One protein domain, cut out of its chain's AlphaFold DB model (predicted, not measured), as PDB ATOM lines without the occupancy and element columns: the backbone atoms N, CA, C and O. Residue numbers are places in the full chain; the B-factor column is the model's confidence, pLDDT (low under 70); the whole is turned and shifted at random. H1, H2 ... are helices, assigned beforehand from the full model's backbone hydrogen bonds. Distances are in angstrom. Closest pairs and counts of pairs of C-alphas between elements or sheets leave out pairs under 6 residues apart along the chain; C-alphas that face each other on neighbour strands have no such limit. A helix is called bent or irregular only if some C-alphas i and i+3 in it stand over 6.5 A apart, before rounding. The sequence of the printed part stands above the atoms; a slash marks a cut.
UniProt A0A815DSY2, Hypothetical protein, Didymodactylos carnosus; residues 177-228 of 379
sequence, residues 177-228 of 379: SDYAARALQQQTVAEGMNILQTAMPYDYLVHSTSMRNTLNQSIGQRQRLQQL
ATOM      1  N   SER A 177     136.531 119.745 152.451       80.56
ATOM      2  CA  SER A 177     137.225 120.936 152.952       80.56
ATOM      3  C   SER A 177     136.333 122.173 153.050       80.56
ATOM      4  O   SER A 177     136.483 122.954 153.982       80.56
ATOM      5  N   ASP A 178     135.396 122.346 152.122       87.44
ATOM      6  CA  ASP A 178     134.587 123.558 152.006       87.44
ATOM      7  C   ASP A 178     133.530 123.593 153.115       87.44
ATOM      8  O   ASP A 178     133.302 124.629 153.740       87.44
ATOM      9  N   TYR A 179     132.933 122.439 153.429       89.81
ATOM     10  CA  TYR A 179     132.015 122.297 154.561       89.81
ATOM     11  C   TYR A 179     132.730 122.443 155.903       89.81
ATOM     12  O   TYR A 179     132.204 123.099 156.802       89.81
ATOM     13  N   ALA A 180     133.949 121.909 156.025       86.69
ATOM     14  CA  ALA A 180     134.783 122.126 157.204       86.69
ATOM     15  C   ALA A 180     135.125 123.615 157.388       86.69
ATOM     16  O   ALA A 180     134.991 124.141 158.492       86.69
ATOM     17  N   ALA A 181     135.486 124.320 156.312       88.75
ATOM     18  CA  ALA A 181     135.752 125.756 156.349       88.75
ATOM     19  C   ALA A 181     134.509 126.564 156.759       88.75
ATOM     20  O   ALA A 181     134.602 127.436 157.620       88.75
ATOM     21  N   ARG A 182     133.329 126.239 156.215       91.50
ATOM     22  CA  ARG A 182     132.060 126.880 156.608       91.50
ATOM     23  C   ARG A 182     131.701 126.626 158.070       91.50
ATOM     24  O   ARG A 182     131.254 127.548 158.750       91.50
ATOM     25  N   ALA A 183     131.915 125.407 158.563       92.94
ATOM     26  CA  ALA A 183     131.698 125.067 159.967       92.94
ATOM     27  C   ALA A 183     132.648 125.845 160.893       92.94
ATOM     28  O   ALA A 183     132.228 126.335 161.938       92.94
ATOM     29  N   LEU A 184     133.906 126.026 160.477       90.88
ATOM     30  CA  LEU A 184     134.903 126.816 161.200       90.88
ATOM     31  C   LEU A 184     134.611 128.317 161.208       90.88
ATOM     32  O   LEU A 184     135.143 129.009 162.067       90.88
ATOM     33  N   GLN A 185     133.805 128.833 160.281       90.19
ATOM     34  CA  GLN A 185     133.443 130.251 160.241       90.19
ATOM     35  C   GLN A 185     132.333 130.613 161.238       90.19
ATOM     36  O   GLN A 185     132.243 131.780 161.618       90.19
ATOM     37  N   GLN A 186     131.553 129.638 161.717       93.06
ATOM     38  CA  GLN A 186     130.409 129.875 162.606       93.06
ATOM     39  C   GLN A 186     130.810 130.473 163.957       93.06
ATOM     40  O   GLN A 186     131.952 130.325 164.402       93.06
ATOM     41  N   GLN A 187     129.868 131.154 164.612       88.25
ATOM     42  CA  GLN A 187     130.104 131.778 165.917       88.25
ATOM     43  C   GLN A 187     130.055 130.758 167.051       88.25
ATOM     44  O   GLN A 187     130.782 130.896 168.038       88.25
ATOM     45  N   THR A 188     129.230 129.721 166.900       92.81
ATOM     46  CA  THR A 188     129.068 128.674 167.904       92.81
ATOM     47  C   THR A 188     129.460 127.299 167.374       92.81
ATOM     48  O   THR A 188     129.355 126.978 166.188       92.81
ATOM     49  N   VAL A 189     129.895 126.438 168.292       93.75
ATOM     50  CA  VAL A 189     130.238 125.042 167.984       93.75
ATOM     51  C   VAL A 189     128.998 124.254 167.567       93.75
ATOM     52  O   VAL A 189     129.101 123.364 166.729       93.75
ATOM     53  N   ALA A 190     127.826 124.590 168.112       94.56
ATOM     54  CA  ALA A 190     126.566 123.945 167.758       94.56
ATOM     55  C   ALA A 190     126.192 124.185 166.286       94.56
ATOM     56  O   ALA A 190     125.887 123.230 165.576       94.56
ATOM     57  N   GLU A 191     126.297 125.429 165.806       95.06
ATOM     58  CA  GLU A 191     126.060 125.776 164.397       95.06
ATOM     59  C   GLU A 191     127.052 125.071 163.469       95.06
ATOM     60  O   GLU A 191     126.652 124.466 162.473       95.06
ATOM     61  N   GLY A 192     128.342 125.086 163.824       94.81
ATOM     62  CA  GLY A 192     129.372 124.383 163.060       94.81
ATOM     63  C   GLY A 192     129.103 122.877 162.978       94.81
ATOM     64  O   GLY A 192     129.191 122.291 161.902       94.81
ATOM     65  N   MET A 193     128.706 122.254 164.091       95.94
ATOM     66  CA  MET A 193     128.356 120.831 164.126       95.94
ATOM     67  C   MET A 193     127.108 120.511 163.299       95.94
ATOM     68  O   MET A 193     127.096 119.479 162.634       95.94
ATOM     69  N   ASN A 194     126.102 121.391 163.276       96.81
ATOM     70  CA  ASN A 194     124.902 121.207 162.457       96.81
ATOM     71  C   ASN A 194     125.247 121.196 160.955       96.81
ATOM     72  O   ASN A 194     124.859 120.280 160.234       96.81
ATOM     73  N   ILE A 195     126.094 122.130 160.500       94.75
ATOM     74  CA  ILE A 195     126.581 122.162 159.108       94.75
ATOM     75  C   ILE A 195     127.280 120.848 158.735       94.75
ATOM     76  O   ILE A 195     127.037 120.301 157.658       94.75
ATOM     77  N   LEU A 196     128.138 120.325 159.618       94.31
ATOM     78  CA  LEU A 196     128.857 119.067 159.379       94.31
ATOM     79  C   LEU A 196     127.914 117.859 159.382       94.31
ATOM     80  O   LEU A 196     128.091 116.959 158.564       94.31
ATOM     81  N   GLN A 197     126.902 117.856 160.249       95.50
ATOM     82  CA  GLN A 197     125.892 116.803 160.300       95.50
ATOM     83  C   GLN A 197     125.069 116.746 159.008       95.50
ATOM     84  O   GLN A 197     124.850 115.659 158.476       95.50
ATOM     85  N   THR A 198     124.647 117.899 158.478       94.25
ATOM     86  CA  THR A 198     123.874 117.974 157.229       94.25
ATOM     87  C   THR A 198     124.725 117.649 156.004       94.25
ATOM     88  O   THR A 198     124.287 116.911 155.125       94.25
ATOM     89  N   ALA A 199     125.944 118.189 155.922       91.56
ATOM     90  CA  ALA A 199     126.767 118.079 154.721       91.56
ATOM     91  C   ALA A 199     127.602 116.791 154.645       91.56
ATOM     92  O   ALA A 199     127.941 116.339 153.551       91.56
ATOM     93  N   MET A 200     127.980 116.219 155.792       89.81
ATOM     94  CA  MET A 200     128.878 115.063 155.886       89.81
ATOM     95  C   MET A 200     128.394 114.057 156.948       89.81
ATOM     96  O   MET A 200     129.109 113.783 157.915       89.81
ATOM     97  N   PRO A 201     127.199 113.458 156.778       92.31
ATOM     98  CA  PRO A 201     126.555 112.642 157.812       92.31
ATOM     99  C   PRO A 201     127.374 111.408 158.220       92.31
ATOM    100  O   PRO A 201     127.421 111.061 159.399       92.31
ATOM    101  N   TYR A 202     128.070 110.768 157.273       91.25
ATOM    102  CA  TYR A 202     128.945 109.631 157.580       91.25
ATOM    103  C   TYR A 202     130.139 110.048 158.451       91.25
ATOM    104  O   TYR A 202     130.420 109.418 159.468       91.25
ATOM    105  N   ASP A 203     130.826 111.134 158.087       89.19
ATOM    106  CA  ASP A 203     131.981 111.606 158.857       89.19
ATOM    107  C   ASP A 203     131.551 112.141 160.224       89.19
ATOM    108  O   ASP A 203     132.265 111.959 161.206       89.19
ATOM    109  N   TYR A 204     130.363 112.743 160.312       91.25
ATOM    110  CA  TYR A 204     129.761 113.133 161.579       91.25
ATOM    111  C   TYR A 204     129.539 111.916 162.486       91.25
ATOM    112  O   TYR A 204     129.932 111.939 163.649       91.25
ATOM    113  N   LEU A 205     128.985 110.819 161.959       93.06
ATOM    114  CA  LEU A 205     128.765 109.596 162.733       93.06
ATOM    115  C   LEU A 205     130.079 109.009 163.276       93.06
ATOM    116  O   LEU A 205     130.151 108.646 164.447       93.06
ATOM    117  N   VAL A 206     131.124 108.948 162.445       94.50
ATOM    118  CA  VAL A 206     132.396 108.288 162.799       94.50
ATOM    119  C   VAL A 206     133.340 109.205 163.594       94.50
ATOM    120  O   VAL A 206     134.107 108.734 164.435       94.50
ATOM    121  N   HIS A 207     133.311 110.517 163.348       91.75
ATOM    122  CA  HIS A 207     134.307 111.472 163.849       91.75
ATOM    123  C   HIS A 207     133.720 112.663 164.623       91.75
ATOM    124  O   HIS A 207     134.456 113.616 164.894       91.75
ATOM    125  N   SER A 208     132.444 112.621 165.028       92.50
ATOM    126  CA  SER A 208     131.759 113.709 165.756       92.50
ATOM    127  C   SER A 208     132.573 114.286 166.914       92.50
ATOM    128  O   SER A 208     132.720 115.504 167.004       92.50
ATOM    129  N   THR A 209     133.156 113.447 167.775       92.75
ATOM    130  CA  THR A 209     133.971 113.904 168.914       92.75
ATOM    131  C   THR A 209     135.199 114.697 168.462       92.75
ATOM    132  O   THR A 209     135.489 115.762 169.006       92.75
ATOM    133  N   SER A 210     135.905 114.215 167.435       92.62
ATOM    134  CA  SER A 210     137.091 114.885 166.887       92.62
ATOM    135  C   SER A 210     136.731 116.222 166.234       92.62
ATOM    136  O   SER A 210     137.377 117.243 166.489       92.62
ATOM    137  N   MET A 211     135.644 116.246 165.453       93.31
ATOM    138  CA  MET A 211     135.123 117.464 164.830       93.31
ATOM    139  C   MET A 211     134.716 118.493 165.883       93.31
ATOM    140  O   MET A 211     135.115 119.654 165.800       93.31
ATOM    141  N   ARG A 212     133.998 118.058 166.925       94.50
ATOM    142  CA  ARG A 212     133.577 118.919 168.032       94.50
ATOM    143  C   ARG A 212     134.772 119.513 168.766       94.50
ATOM    144  O   ARG A 212     134.781 120.709 169.034       94.50
ATOM    145  N   ASN A 213     135.798 118.712 169.049       92.06
ATOM    146  CA  ASN A 213     137.030 119.185 169.685       92.06
ATOM    147  C   ASN A 213     137.767 120.210 168.816       92.06
ATOM    148  O   ASN A 213     138.207 121.241 169.322       92.06
ATOM    149  N   THR A 214     137.845 119.962 167.507       92.75
ATOM    150  CA  THR A 214     138.457 120.884 166.539       92.75
ATOM    151  C   THR A 214     137.705 122.218 166.480       92.75
ATOM    152  O   THR A 214     138.319 123.287 166.523       92.75
ATOM    153  N   LEU A 215     136.368 122.181 166.447       93.25
ATOM    154  CA  LEU A 215     135.535 123.384 166.495       93.25
ATOM    155  C   LEU A 215     135.681 124.114 167.838       93.25
ATOM    156  O   LEU A 215     135.904 125.318 167.847       93.25
ATOM    157  N   ASN A 216     135.648 123.406 168.970       91.56
ATOM    158  CA  ASN A 216     135.863 123.999 170.296       91.56
ATOM    159  C   ASN A 216     137.203 124.748 170.380       91.56
ATOM    160  O   ASN A 216     137.257 125.868 170.885       91.56
ATOM    161  N   GLN A 217     138.285 124.151 169.872       89.75
ATOM    162  CA  GLN A 217     139.607 124.779 169.880       89.75
ATOM    163  C   GLN A 217     139.649 126.031 169.004       89.75
ATOM    164  O   GLN A 217     140.051 127.089 169.483       89.75
ATOM    165  N   SER A 218     139.215 125.925 167.748       89.81
ATOM    166  CA  SER A 218     139.301 127.009 166.759       89.81
ATOM    167  C   SER A 218     138.334 128.162 167.039       89.81
ATOM    168  O   SER A 218     138.740 129.325 167.052       89.81
ATOM    169  N   ILE A 219     137.060 127.861 167.309       90.00
ATOM    170  CA  ILE A 219     136.046 128.860 167.666       90.00
ATOM    171  C   ILE A 219     136.407 129.491 169.012       90.00
ATOM    172  O   ILE A 219     136.440 130.715 169.120       90.00
ATOM    173  N   GLY A 220     136.789 128.684 170.007       83.44
ATOM    174  CA  GLY A 220     137.221 129.191 171.308       83.44
ATOM    175  C   GLY A 220     138.510 130.014 171.241       83.44
ATOM    176  O   GLY A 220     138.694 130.930 172.037       83.44
ATOM    177  N   GLN A 221     139.425 129.723 170.311       82.88
ATOM    178  CA  GLN A 221     140.598 130.561 170.060       82.88
ATOM    179  C   GLN A 221     140.191 131.894 169.430       82.88
ATOM    180  O   GLN A 221     140.627 132.929 169.920       82.88
ATOM    181  N   ARG A 222     139.319 131.904 168.410       82.81
ATOM    182  CA  ARG A 222     138.812 133.154 167.815       82.81
ATOM    183  C   ARG A 222     138.083 134.024 168.835       82.81
ATOM    184  O   ARG A 222     138.356 135.214 168.890       82.81
ATOM    185  N   GLN A 223     137.227 133.440 169.672       80.31
ATOM    186  CA  GLN A 223     136.545 134.173 170.745       80.31
ATOM    187  C   GLN A 223     137.544 134.762 171.750       80.31
ATOM    188  O   GLN A 223     137.428 135.928 172.107       80.31
ATOM    189  N   ARG A 224     138.581 134.008 172.142       75.50
ATOM    190  CA  ARG A 224     139.674 134.527 172.985       75.50
ATOM    191  C   ARG A 224     140.449 135.662 172.316       75.50
ATOM    192  O   ARG A 224     140.800 136.619 172.990       75.50
ATOM    193  N   LEU A 225     140.694 135.568 171.008       73.00
ATOM    194  CA  LEU A 225     141.355 136.622 170.234       73.00
ATOM    195  C   LEU A 225     140.481 137.878 170.109       73.00
ATOM    196  O   LEU A 225     140.996 138.983 170.194       73.00
ATOM    197  N   GLN A 226     139.163 137.723 169.956       67.94
ATOM    198  CA  GLN A 226     138.205 138.835 169.964       67.94
ATOM    199  C   GLN A 226     138.069 139.477 171.352       67.94
ATOM    200  O   GLN A 226     137.783 140.664 171.452       67.94
ATOM    201  N   GLN A 227     138.298 138.702 172.414       59.88
ATOM    202  CA  GLN A 227     138.355 139.168 173.800       59.88
ATOM    203  C   GLN A 227     139.734 139.695 174.216       59.88
ATOM    204  O   GLN A 227     139.911 140.022 175.391       59.88
ATOM    205  N   LEU A 228     140.716 139.786 173.308       50.56
ATOM    206  CA  LEU A 228     141.960 140.489 173.603       50.56
ATOM    207  C   LEU A 228     141.622 141.961 173.838       50.56
ATOM    208  O   LEU A 228     141.502 142.751 172.904       50.56
TER     209      LEU A 228
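AT A GLANCE: This is residues 177 to 228 of the 379 residues of the protein "Hypothetical protein" of Didymodactylos carnosus (UniProt A0A815DSY2). The long helix H3 turns sharply near residue 208, and its longer part runs back over the short hairpin of H1 and H2 and on past it. The printed part has 52 residues, 46 of them in the three named helices H1, H2 and H3 in chain order, with no named strand, and its class is all helix. The whole is compact, radius of gyration of the C-alphas 10.8 A, a rod spanning 37 by 18 by 17 A.

IN THESE COORDINATES: H3, residues 201 to 226, measures 31.1 A and ends at C-alpha 226 (138.205, 138.835, 169.964). It has a kink of 88 degrees near residue 208 and is irregular: C-alphas 206 and 209 are 8.5 A apart. H2, residues 189 to 199, measures 15.4 A. H1, residues 177 to 185, measures 12.4 A from C-alpha 177 (137.225, 120.936, 152.952).

HOW THE PARTS SIT: H3 and H2 form a helical hairpin and touch, closest C-alphas Tyr 204 and Gln 197, 5.5 A, at a shallow tilt of 34 degrees, only just short of steep, opposite ways. H3 touches H1 with residues 215 to 219 alone, closest C-alphas Leu 215 and Leu 184, 6.3 A, at a steep tilt of 41 degrees, the same way. H1 and H2, also a hairpin, touch at C-alphas Ala 183 and Gly 192, the closest, 3.9 A, at a shallow tilt of 24 degrees. Packing is mostly aligned, only just: 2 of 3 pairs are shallow. Every O i to N i+4 pair is within hydrogen-bond range in H1 and H2, and 20 of 22 in H3.

THE WHOLE: The C-alphas farthest apart, Tyr 202 and Leu 228, are 37.1 A apart. The printed part has no cut, and both links are tight. Residues 226 to 228 have pLDDT under 70.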